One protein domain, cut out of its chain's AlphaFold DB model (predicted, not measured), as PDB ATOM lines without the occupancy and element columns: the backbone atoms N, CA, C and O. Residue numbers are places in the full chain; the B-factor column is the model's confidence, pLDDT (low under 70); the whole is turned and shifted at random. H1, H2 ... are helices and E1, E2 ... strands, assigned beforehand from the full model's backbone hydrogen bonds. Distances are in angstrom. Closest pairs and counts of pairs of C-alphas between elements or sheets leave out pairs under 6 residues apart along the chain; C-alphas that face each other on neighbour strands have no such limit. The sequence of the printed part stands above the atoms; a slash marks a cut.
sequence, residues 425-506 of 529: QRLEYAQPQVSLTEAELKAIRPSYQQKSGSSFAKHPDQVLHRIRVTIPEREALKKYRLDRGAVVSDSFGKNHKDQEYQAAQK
ATOM      1  N   GLN A 425     106.936 185.837 169.936       48.31
ATOM      2  CA  GLN A 425     108.164 185.046 169.746       48.31
ATOM      3  C   GLN A 425     108.503 184.769 168.273       48.31
ATOM      4  O   GLN A 425     109.531 184.160 167.992       48.31
ATOM      5  N   ARG A 426     107.674 185.197 167.307       53.41
ATOM      6  CA  ARG A 426     108.038 185.079 165.882       53.41
ATOM      7  C   ARG A 426     108.663 186.385 165.416       53.41
ATOM      8  O   ARG A 426     107.963 187.390 165.298       53.41
ATOM      9  N   LEU A 427     109.950 186.326 165.078       52.50
ATOM     10  CA  LEU A 427     110.716 187.416 164.456       52.50
ATOM     11  C   LEU A 427     109.997 188.000 163.216       52.50
ATOM     12  O   LEU A 427     110.069 189.195 162.943       52.50
ATOM     13  N   GLU A 428     109.192 187.177 162.535       51.06
ATOM     14  CA  GLU A 428     108.263 187.545 161.456       51.06
ATOM     15  C   GLU A 428     107.259 188.673 161.795       51.06
ATOM     16  O   GLU A 428     106.680 189.253 160.875       51.06
ATOM     17  N   TYR A 429     106.983 188.972 163.074       50.81
ATOM     18  CA  TYR A 429     106.053 190.039 163.492       50.81
ATOM     19  C   TYR A 429     106.715 191.392 163.777       50.81
ATOM     20  O   TYR A 429     106.002 192.392 163.763       50.81
ATOM     21  N   ALA A 430     108.037 191.443 163.965       59.12
ATOM     22  CA  ALA A 430     108.791 192.700 164.062       59.12
ATOM     23  C   ALA A 430     109.161 193.281 162.681       59.12
ATOM     24  O   ALA A 430     109.585 194.427 162.575       59.12
ATOM     25  N   GLN A 431     108.993 192.500 161.609       75.69
ATOM     26  CA  GLN A 431     109.311 192.924 160.247       75.69
ATOM     27  C   GLN A 431     108.346 194.013 159.742       75.69
ATOM     28  O   GLN A 431     107.126 193.790 159.754       75.69
ATOM     29  N   PRO A 432     108.855 195.157 159.241       79.75
ATOM     30  CA  PRO A 432     108.016 196.216 158.699       79.75
ATOM     31  C   PRO A 432     107.214 195.720 157.489       79.75
ATOM     32  O   PRO A 432     107.709 194.974 156.640       79.75
ATOM     33  N   GLN A 433     105.954 196.153 157.401       90.94
ATOM     34  CA  GLN A 433     105.141 195.969 156.200       90.94
ATOM     35  C   GLN A 433     105.414 197.102 155.218       90.94
ATOM     36  O   GLN A 433     105.189 198.268 155.532       90.94
ATOM     37  N   VAL A 434     105.851 196.746 154.014       93.06
ATOM     38  CA  VAL A 434     106.128 197.680 152.924       93.06
ATOM     39  C   VAL A 434     105.151 197.414 151.782       93.06
ATOM     40  O   VAL A 434     104.906 196.263 151.423       93.06
ATOM     41  N   SER A 435     104.579 198.477 151.214       94.56
ATOM     42  CA  SER A 435     103.827 198.395 149.959       94.56
ATOM     43  C   SER A 435     104.801 198.266 148.789       94.56
ATOM     44  O   SER A 435     105.655 199.139 148.592       94.56
ATOM     45  N   LEU A 436     104.671 197.184 148.025       95.69
ATOM     46  CA  LEU A 436     105.546 196.870 146.900       95.69
ATOM     47  C   LEU A 436     104.799 196.124 145.781       95.69
ATOM     48  O   LEU A 436     103.783 195.468 146.015       95.69
ATOM     49  N   THR A 437     105.297 196.282 144.561       95.94
ATOM     50  CA  THR A 437     104.826 195.654 143.317       95.94
ATOM     51  C   THR A 437     105.380 194.233 143.159       95.94
ATOM     52  O   THR A 437     106.348 193.852 143.822       95.94
ATOM     53  N   GLU A 438     104.819 193.436 142.243       94.88
ATOM     54  CA  GLU A 438     105.337 192.083 141.969       94.88
ATOM     55  C   GLU A 438     106.778 192.125 141.426       94.88
ATOM     56  O   GLU A 438     107.608 191.293 141.795       94.88
ATOM     57  N   ALA A 439     107.108 193.134 140.611       95.25
ATOM     58  CA  ALA A 439     108.456 193.336 140.082       95.25
ATOM     59  C   ALA A 439     109.477 193.645 141.192       95.25
ATOM     60  O   ALA A 439     110.565 193.071 141.200       95.25
ATOM     61  N   GLU A 440     109.118 194.503 142.152       96.62
ATOM     62  CA  GLU A 440     109.942 194.779 143.335       96.62
ATOM     63  C   GLU A 440     110.115 193.535 144.212       96.62
ATOM     64  O   GLU A 440     111.234 193.245 144.634       96.62
ATOM     65  N   LEU A 441     109.045 192.759 144.442       95.38
ATOM     66  CA  LEU A 441     109.140 191.512 145.207       95.38
ATOM     67  C   LEU A 441     110.086 190.514 144.537       95.38
ATOM     68  O   LEU A 441     110.906 189.899 145.212       95.38
ATOM     69  N   LYS A 442     109.972 190.357 143.216       94.88
ATOM     70  CA  LYS A 442     110.799 189.439 142.427       94.88
ATOM     71  C   LYS A 442     112.272 189.861 142.406       94.88
ATOM     72  O   LYS A 442     113.137 188.991 142.357       94.88
ATOM     73  N   ALA A 443     112.558 191.161 142.483       95.19
ATOM     74  CA  ALA A 443     113.919 191.676 142.595       95.19
ATOM     75  C   ALA A 443     114.557 191.358 143.961       95.19
ATOM     76  O   ALA A 443     115.686 190.882 144.002       95.19
ATOM     77  N   ILE A 444     113.832 191.568 145.070       96.12
ATOM     78  CA  ILE A 444     114.362 191.315 146.427       96.12
ATOM     79  C   ILE A 444     114.271 189.845 146.864       96.12
ATOM     80  O   ILE A 444     115.015 189.416 147.740       96.12
ATOM     81  N   ARG A 445     113.383 189.052 146.249       94.94
ATOM     82  CA  ARG A 445     113.241 187.602 146.457       94.94
ATOM     83  C   ARG A 445     113.194 186.863 145.109       94.94
ATOM     84  O   ARG A 445     112.118 186.420 144.705       94.94
ATOM     85  N   PRO A 446     114.333 186.641 144.424       86.56
ATOM     86  CA  PRO A 446     114.361 185.915 143.146       86.56
ATOM     87  C   PRO A 446     113.805 184.483 143.228       86.56
ATOM     88  O   PRO A 446     113.251 183.966 142.260       86.56
ATOM     89  N   SER A 447     113.896 183.853 144.404       82.75
ATOM     90  CA  SER A 447     113.324 182.535 144.710       82.75
ATOM     91  C   SER A 447     111.807 182.543 144.959       82.75
ATOM     92  O   SER A 447     111.215 181.477 145.157       82.75
ATOM     93  N   TYR A 448     111.145 183.708 144.918       80.62
ATOM     94  CA  TYR A 448     109.687 183.838 144.965       80.62
ATOM     95  C   TYR A 448     109.066 183.407 143.628       80.62
ATOM     96  O   TYR A 448     108.554 184.204 142.843       80.62
ATOM     97  N   GLN A 449     109.116 182.104 143.358       61.06
ATOM     98  CA  GLN A 449     108.331 181.493 142.291       61.06
ATOM     99  C   GLN A 449     106.838 181.705 142.570       61.06
ATOM    100  O   GLN A 449     106.403 181.637 143.724       61.06
ATOM    101  N   GLN A 450     106.055 181.913 141.508       63.44
ATOM    102  CA  GLN A 450     104.598 182.075 141.550       63.44
ATOM    103  C   GLN A 450     103.897 180.776 141.993       63.44
ATOM    104  O   GLN A 450     103.232 180.091 141.220       63.44
ATOM    105  N   LYS A 451     104.015 180.431 143.277       59.38
ATOM    106  CA  LYS A 451     103.121 179.467 143.917       59.38
ATOM    107  C   LYS A 451     101.710 180.049 143.843       59.38
ATOM    108  O   LYS A 451     101.514 181.216 144.185       59.38
ATOM    109  N   SER A 452     100.736 179.228 143.460       48.00
ATOM    110  CA  SER A 452      99.331 179.570 143.157       48.00
ATOM    111  C   SER A 452      98.499 180.146 144.323       48.00
ATOM    112  O   SER A 452      97.274 180.185 144.270       48.00
ATOM    113  N   GLY A 453      99.155 180.607 145.391       59.81
ATOM    114  CA  GLY A 453      98.562 181.297 146.531       59.81
ATOM    115  C   GLY A 453      99.264 182.604 146.917       59.81
ATOM    116  O   GLY A 453      99.030 183.066 148.038       59.81
ATOM    117  N   SER A 454     100.112 183.182 146.048       75.88
ATOM    118  CA  SER A 454     100.672 184.530 146.246       75.88
ATOM    119  C   SER A 454      99.554 185.568 146.424       75.88
ATOM    120  O   SER A 454      98.431 185.378 145.951       75.88
ATOM    121  N   SER A 455      99.829 186.667 147.131       79.12
ATOM    122  CA  SER A 455      98.826 187.724 147.323       79.12
ATOM    123  C   SER A 455      98.443 188.377 145.988       79.12
ATOM    124  O   SER A 455      97.258 188.583 145.739       79.12
ATOM    125  N   PHE A 456      99.420 188.575 145.098       85.50
ATOM    126  CA  PHE A 456      99.226 189.058 143.727       85.50
ATOM    127  C   PHE A 456      98.279 188.163 142.912       85.50
ATOM    128  O   PHE A 456      97.349 188.672 142.300       85.50
ATOM    129  N   ALA A 457      98.418 186.833 142.983       85.88
ATOM    130  CA  ALA A 457      97.511 185.912 142.288       85.88
ATOM    131  C   ALA A 457      96.070 185.931 142.839       85.88
ATOM    132  O   ALA A 457      95.137 185.563 142.130       85.88
ATOM    133  N   LYS A 458      95.871 186.346 144.098       86.62
ATOM    134  CA  LYS A 458      94.540 186.467 144.724       86.62
ATOM    135  C   LYS A 458      93.851 187.800 144.434       86.62
ATOM    136  O   LYS A 458      92.625 187.853 144.464       86.62
ATOM    137  N   HIS A 459      94.623 188.853 144.177       87.62
ATOM    138  CA  HIS A 459      94.124 190.192 143.860       87.62
ATOM    139  C   HIS A 459      94.937 190.779 142.692       87.62
ATOM    140  O   HIS A 459      95.787 191.645 142.926       87.62
ATOM    141  N   PRO A 460      94.709 190.304 141.450       88.38
ATOM    142  CA  PRO A 460      95.479 190.732 140.278       88.38
ATOM    143  C   PRO A 460      95.314 192.230 139.976       88.38
ATOM    144  O   PRO A 460      96.245 192.859 139.484       88.38
ATOM    145  N   ASP A 461      94.176 192.821 140.349       92.00
ATOM    146  CA  ASP A 461      93.888 194.248 140.151       92.00
ATOM    147  C   ASP A 461      94.659 195.168 141.125       92.00
ATOM    148  O   ASP A 461      94.679 196.389 140.962       92.00
ATOM    149  N   GLN A 462      95.300 194.612 142.165       91.19
ATOM    150  CA  GLN A 462      96.084 195.387 143.130       91.19
ATOM    151  C   GLN A 462      97.549 195.494 142.694       91.19
ATOM    152  O   GLN A 462      98.345 194.577 142.890       91.19
ATOM    153  N   VAL A 463      97.919 196.671 142.183       89.81
ATOM    154  CA  VAL A 463      99.295 197.013 141.764       89.81
ATOM    155  C   VAL A 463     100.303 196.953 142.925       89.81
ATOM    156  O   VAL A 463     101.465 196.604 142.721       89.81
ATOM    157  N   LEU A 464      99.872 197.277 144.150       92.94
ATOM    158  CA  LEU A 464     100.710 197.314 145.352       92.94
ATOM    159  C   LEU A 464     100.156 196.394 146.439       92.94
ATOM    160  O   LEU A 464      99.000 196.519 146.836       92.94
ATOM    161  N   HIS A 465     101.015 195.531 146.983       92.88
ATOM    162  CA  HIS A 465     100.687 194.628 148.088       92.88
ATOM    163  C   HIS A 465     101.515 194.978 149.323       92.88
ATOM    164  O   HIS A 465     102.715 195.228 149.222       92.88
ATOM    165  N   ARG A 466     100.888 194.975 150.509       93.19
ATOM    166  CA  ARG A 466     101.596 195.143 151.789       93.19
ATOM    167  C   ARG A 466     102.244 193.827 152.200       93.19
ATOM    168  O   ARG A 466     101.563 192.912 152.660       93.19
ATOM    169  N   ILE A 467     103.560 193.745 152.060       92.81
ATOM    170  CA  ILE A 467     104.344 192.537 152.321       92.81
ATOM    171  C   ILE A 467     105.387 192.831 153.399       92.81
ATOM    172  O   ILE A 467     105.948 193.922 153.460       92.81
ATOM    173  N   ARG A 468     105.620 191.862 154.291       90.50
ATOM    174  CA  ARG A 468     106.690 191.962 155.291       90.50
ATOM    175  C   ARG A 468     108.038 191.662 154.660       90.50
ATOM    176  O   ARG A 468     108.172 190.676 153.925       90.50
ATOM    177  N   VAL A 469     109.006 192.512 154.969       91.56
ATOM    178  CA  VAL A 469     110.391 192.415 154.507       91.56
ATOM    179  C   VAL A 469     111.342 192.432 155.701       91.56
ATOM    180  O   VAL A 469     111.093 193.090 156.711       91.56
ATOM    181  N   THR A 470     112.423 191.676 155.586       89.50
ATOM    182  CA  THR A 470     113.572 191.728 156.496       89.50
ATOM    183  C   THR A 470     114.360 193.029 156.305       89.50
ATOM    184  O   THR A 470     114.158 193.752 155.328       89.50
ATOM    185  N   ILE A 471     115.281 193.336 157.225       82.25
ATOM    186  CA  ILE A 471     116.147 194.522 157.110       82.25
ATOM    187  C   ILE A 471     117.018 194.468 155.832       82.25
ATOM    188  O   ILE A 471     116.990 195.447 155.087       82.25
ATOM    189  N   PRO A 472     117.688 193.349 155.473       88.19
ATOM    190  CA  PRO A 472     118.442 193.272 154.214       88.19
ATOM    191  C   PRO A 472     117.568 193.441 152.962       88.19
ATOM    192  O   PRO A 472     117.951 194.131 152.020       88.19
ATOM    193  N   GLU A 473     116.356 192.876 152.957       93.31
ATOM    194  CA  GLU A 473     115.399 193.047 151.852       93.31
ATOM    195  C   GLU A 473     114.909 194.498 151.713       93.31
ATOM    196  O   GLU A 473     114.595 194.931 150.604       93.31
ATOM    197  N   ARG A 474     114.861 195.265 152.812       91.56
ATOM    198  CA  ARG A 474     114.536 196.699 152.792       91.56
ATOM    199  C   ARG A 474     115.629 197.506 152.090       91.56
ATOM    200  O   ARG A 474     115.302 198.340 151.248       91.56
ATOM    201  N   GLU A 475     116.901 197.242 152.384       90.56
ATOM    202  CA  GLU A 475     118.014 197.929 151.712       90.56
ATOM    203  C   GLU A 475     118.141 197.502 150.240       90.56
ATOM    204  O   GLU A 475     118.328 198.349 149.363       90.56
ATOM    205  N   ALA A 476     117.905 196.222 149.926       93.75
ATOM    206  CA  ALA A 476     117.801 195.751 148.544       93.75
ATOM    207  C   ALA A 476     116.657 196.444 147.773       93.75
ATOM    208  O   ALA A 476     116.839 196.844 146.621       93.75
ATOM    209  N   LEU A 477     115.496 196.655 148.409       95.44
ATOM    210  CA  LEU A 477     114.373 197.397 147.824       95.44
ATOM    211  C   LEU A 477     114.707 198.884 147.615       95.44
ATOM    212  O   LEU A 477     114.346 199.455 146.585       95.44
ATOM    213  N   LYS A 478     115.405 199.509 148.571       94.44
ATOM    214  CA  LYS A 478     115.876 200.900 148.477       94.44
ATOM    215  C   LYS A 478     116.817 201.079 147.285       94.44
ATOM    216  O   LYS A 478     116.597 201.985 146.482       94.44
ATOM    217  N   LYS A 479     117.785 200.170 147.117       95.38
ATOM    218  CA  LYS A 479     118.690 200.136 145.959       95.38
ATOM    219  C   LYS A 479     117.929 199.952 144.641       95.38
ATOM    220  O   LYS A 479     118.052 200.786 143.754       95.38
ATOM    221  N   TYR A 480     117.054 198.946 144.548       96.12
ATOM    222  CA  TYR A 480     116.260 198.680 143.339       96.12
ATOM    223  C   TYR A 480     115.390 199.874 142.894       96.12
ATOM    224  O   TYR A 480     115.197 200.097 141.698       96.12
ATOM    225  N   ARG A 481     114.860 200.653 143.848       96.12
ATOM    226  CA  ARG A 481     114.118 201.894 143.565       96.12
ATOM    227  C   ARG A 481     115.032 203.001 143.037       96.12
ATOM    228  O   ARG A 481     114.684 203.640 142.045       96.12
ATOM    229  N   LEU A 482     116.195 203.190 143.662       94.38
ATOM    230  CA  LEU A 482     117.190 204.186 143.260       94.38
ATOM    231  C   LEU A 482     117.718 203.921 141.840       94.38
ATOM    232  O   LEU A 482     117.709 204.828 141.010       94.38
ATOM    233  N   ASP A 483     118.051 202.664 141.528       95.19
ATOM    234  CA  ASP A 483     118.543 202.215 140.213       95.19
ATOM    235  C   ASP A 483     117.530 202.458 139.069       95.19
ATOM    236  O   ASP A 483     117.888 202.447 137.891       95.19
ATOM    237  N   ARG A 484     116.250 202.687 139.398       96.12
ATOM    238  CA  ARG A 484     115.167 203.009 138.450       96.12
ATOM    239  C   ARG A 484     114.727 204.476 138.488       96.12
ATOM    240  O   ARG A 484     113.675 204.805 137.943       96.12
ATOM    241  N   GLY A 485     115.502 205.353 139.130       94.38
ATOM    242  CA  GLY A 485     115.211 206.786 139.216       94.38
ATOM    243  C   GLY A 485     113.991 207.133 140.076       94.38
ATOM    244  O   GLY A 485     113.484 208.252 139.993       94.38
ATOM    245  N   ALA A 486     113.494 206.205 140.900       89.81
ATOM    246  CA  ALA A 486     112.404 206.504 141.817       89.81
ATOM    247  C   ALA A 486     112.934 207.322 143.001       89.81
ATOM    248  O   ALA A 486     113.844 206.890 143.712       89.81
ATOM    249  N   VAL A 487     112.327 208.485 143.254       83.00
ATOM    250  CA  VAL A 487     112.623 209.292 144.443       83.00
ATOM    251  C   VAL A 487     112.185 208.508 145.679       83.00
ATOM    252  O   VAL A 487     110.993 208.394 145.971       83.00
ATOM    253  N   VAL A 488     113.152 207.949 146.409       76.50
ATOM    254  CA  VAL A 488     112.891 207.230 147.659       76.50
ATOM    255  C   VAL A 488     112.556 208.250 148.744       76.50
ATOM    256  O   VAL A 488     113.436 208.756 149.436       76.50
ATOM    257  N   SER A 489     111.269 208.557 148.907       62.91
ATOM    258  CA  SER A 489     110.805 209.302 150.072       62.91
ATOM    259  C   SER A 489     110.948 208.421 151.313       62.91
ATOM    260  O   SER A 489     110.283 207.387 151.442       62.91
ATOM    261  N   ASP A 490     111.829 208.821 152.237       57.41
ATOM    262  CA  ASP A 490     112.089 208.078 153.475       57.41
ATOM    263  C   ASP A 490     110.963 208.281 154.505       57.41
ATOM    264  O   ASP A 490     111.093 208.878 155.575       57.41
ATOM    265  N   SER A 491     109.795 207.771 154.129       54.12
ATOM    266  CA  SER A 491     108.612 207.629 154.970       54.12
ATOM    267  C   SER A 491     108.793 206.566 156.064       54.12
ATOM    268  O   SER A 491     107.941 206.460 156.943       54.12
ATOM    269  N   PHE A 492     109.907 205.823 156.059       54.19
ATOM    270  CA  PHE A 492     110.262 204.859 157.101       54.19
ATOM    271  C   PHE A 492     110.997 205.534 158.266       54.19
ATOM    272  O   PHE A 492     110.670 205.269 159.423       54.19
ATOM    273  N   GLY A 493     111.915 206.463 157.977       47.97
ATOM    274  CA  GLY A 493     112.655 207.227 158.987       47.97
ATOM    275  C   GLY A 493     111.775 208.091 159.899       47.97
ATOM    276  O   GLY A 493     112.127 208.309 161.058       47.97
ATOM    277  N   LYS A 494     110.597 208.531 159.426       48.62
ATOM    278  CA  LYS A 494     109.663 209.333 160.238       48.62
ATOM    279  C   LYS A 494     109.089 208.575 161.439       48.62
ATOM    280  O   LYS A 494     108.989 209.161 162.507       48.62
ATOM    281  N   ASN A 495     108.785 207.283 161.304       49.44
ATOM    282  CA  ASN A 495     108.138 206.520 162.381       49.44
ATOM    283  C   ASN A 495     109.105 206.113 163.508       49.44
ATOM    284  O   ASN A 495     108.664 205.895 164.630       49.44
ATOM    285  N   HIS A 496     110.412 206.012 163.241       49.56
ATOM    286  CA  HIS A 496     111.403 205.660 164.274       49.56
ATOM    287  C   HIS A 496     111.801 206.841 165.171       49.56
ATOM    288  O   HIS A 496     112.209 206.626 166.312       49.56
ATOM    289  N   LYS A 497     111.670 208.077 164.668       48.22
ATOM    290  CA  LYS A 497     111.876 209.320 165.432       48.22
ATOM    291  C   LYS A 497     110.588 209.868 166.060       48.22
ATOM    292  O   LYS A 497     110.626 210.900 166.722       48.22
ATOM    293  N   ASP A 498     109.456 209.196 165.858       61.06
ATOM    294  CA  ASP A 498     108.182 209.585 166.451       61.06
ATOM    295  C   ASP A 498     108.150 209.191 167.939       61.06
ATOM    296  O   ASP A 498     108.162 208.004 168.290       61.06
ATOM    297  N   GLN A 499     108.110 210.193 168.825       63.56
ATOM    298  CA  GLN A 499     108.018 209.986 170.274       63.56
ATOM    299  C   GLN A 499     106.791 209.148 170.658       63.56
ATOM    300  O   GLN A 499     106.858 208.390 171.628       63.56
ATOM    301  N   GLU A 500     105.686 209.230 169.909       59.75
ATOM    302  CA  GLU A 500     104.487 208.448 170.209       59.75
ATOM    303  C   GLU A 500     104.706 206.952 169.920       59.75
ATOM    304  O   GLU A 500     104.250 206.099 170.689       59.75
ATOM    305  N   TYR A 501     105.488 206.618 168.887       61.78
ATOM    306  CA  TYR A 501     105.870 205.239 168.571       61.78
ATOM    307  C   TYR A 501     106.812 204.650 169.630       61.78
ATOM    308  O   TYR A 501     106.563 203.552 170.138       61.78
ATOM    309  N   GLN A 502     107.844 205.398 170.037       67.50
ATOM    310  CA  GLN A 502     108.766 204.976 171.098       67.50
ATOM    311  C   GLN A 502     108.039 204.812 172.446       67.50
ATOM    312  O   GLN A 502     108.195 203.797 173.131       67.50
ATOM    313  N   ALA A 503     107.148 205.748 172.796       73.38
ATOM    314  CA  ALA A 503     106.305 205.643 173.986       73.38
ATOM    315  C   ALA A 503     105.340 204.444 173.916       73.38
ATOM    316  O   ALA A 503     105.104 203.780 174.930       73.38
ATOM    317  N   ALA A 504     104.787 204.124 172.741       69.25
ATOM    318  CA  ALA A 504     103.953 202.939 172.548       69.25
ATOM    319  C   ALA A 504     104.749 201.631 172.712       69.25
ATOM    320  O   ALA A 504     104.236 200.687 173.322       69.25
ATOM    321  N   GLN A 505     105.997 201.589 172.231       64.25
ATOM    322  CA  GLN A 505     106.912 200.459 172.406       64.25
ATOM    323  C   GLN A 505     107.262 200.249 173.888       64.25
ATOM    324  O   GLN A 505     107.079 199.138 174.391       64.25
ATOM    325  N   LYS A 506     107.635 201.312 174.618       77.75
ATOM    326  CA  LYS A 506     107.884 201.254 176.072       77.75
ATOM    327  C   LYS A 506     106.653 200.743 176.834       77.75
ATOM    328  O   LYS A 506     106.706 199.677 177.438       77.75
TER     329      LYS A 506
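This is residues 425 to 506 of the 529 residues of the protein "BTB domain-containing protein" of Phialocephala subalpina (UniProt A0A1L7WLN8). A short two-stranded ribbon, E1 beside E2, lies near the middle of a small body, with H1 and H3 meeting each other at a steep tilt, H1 lying between H3 and H2, and a free arm with H4 and H5, residues 493 to 506, sticking out. The contacts between helices are few: H1 and H3 touch, while H2, H4 and H5 touch no helix. The printed part has 82 residues with five named helices and two named strands, in the order E1, H1, H2, E2, H3, H4, H5; the sheet has the order E1 - E2 and is antiparallel, and the class is mostly helix. The whole is only just loose, close to compact, with a radius of gyration of the C-alphas of 14.5 A, and it spans 41 by 35 by 24 A.

Strand E1 is residues 433 to 436, 9.4 A from first to last C-alpha, and begins with C-alpha 433 at (105.141, 195.969, 156.200). Strand E2 is residues 465 to 468, 9.7 A long. H3, the longest helix, is residues 471 to 482 and measures 16.9 A, from C-alpha 471 at (116.147, 194.522, 157.110) to C-alpha 482 at (117.190, 204.186, 143.260). H1 is residues 438 to 444 and measures 10.1 A. H2, residues 455 to 458, is a short helix of 5.2 A. H4, residues 493 to 496, measures 5.7 A. H5 is residues 499 to 506, 10.5 A long, and ends with C-alpha 506 at (107.884, 201.254, 176.072).

E1 and E2 are antiparallel neighbours, with 138 degrees between their N-to-C directions. The C-alphas of Ser 435 and Arg 466 face each other at 4.3 A. Across the pair, N 434 and O 467 are 2.9 A apart and N 465 and O 436 are 2.9 A apart, both within hydrogen-bond range. H3 is apart from E1, but only just, the closest C-alphas being 8.5 A apart. H1 is only just apart from E2, at 8.1 A. H1 and H3 touch with 7 pairs of C-alphas within 8 A, the closest being those of Ile 444 and Glu 473 at 5.8 A. These two helices run opposite ways at a steep tilt of 62 degrees. H1 and H2 are close but not clearly touching, their closest C-alphas being those of Glu 438 and Phe 456, 7.0 A apart. The closest C-alphas of H2 and E2 are those of Ser 455 and His 465, at 7.2 A. H4 and H5 are close but not clearly touching, with the C-alphas of Asn 495 and Tyr 501 closest at 6.7 A. H3 is apart from both H4 and H5. In H1, H3 and H5 every O i to N i+4 pair is within hydrogen-bond range; H2 and H4 are too short for such a pair, and their one O i to N i+3 pair is within range in H2 but not in H4.

The two C-alphas farthest apart are those of Ser 452 and Gln 499, 41.7 A. Without the stretch that stands free, residues 493 to 506, the body has 68 residues, spans 33 by 32 by 21 A and has a radius of gyration of 12.5 A. The printed part runs from 425 to 506 with no cut, and no link is long; those from E1 to H1, E2 to H3 and H4 to H5 are tight. The mean pLDDT of the printed part is 78.9. It is under 70 in residues 425 to 430, 449 to 453, 489 to 502 and 504 to 505 of this predicted model, and the mean over H4 is 49.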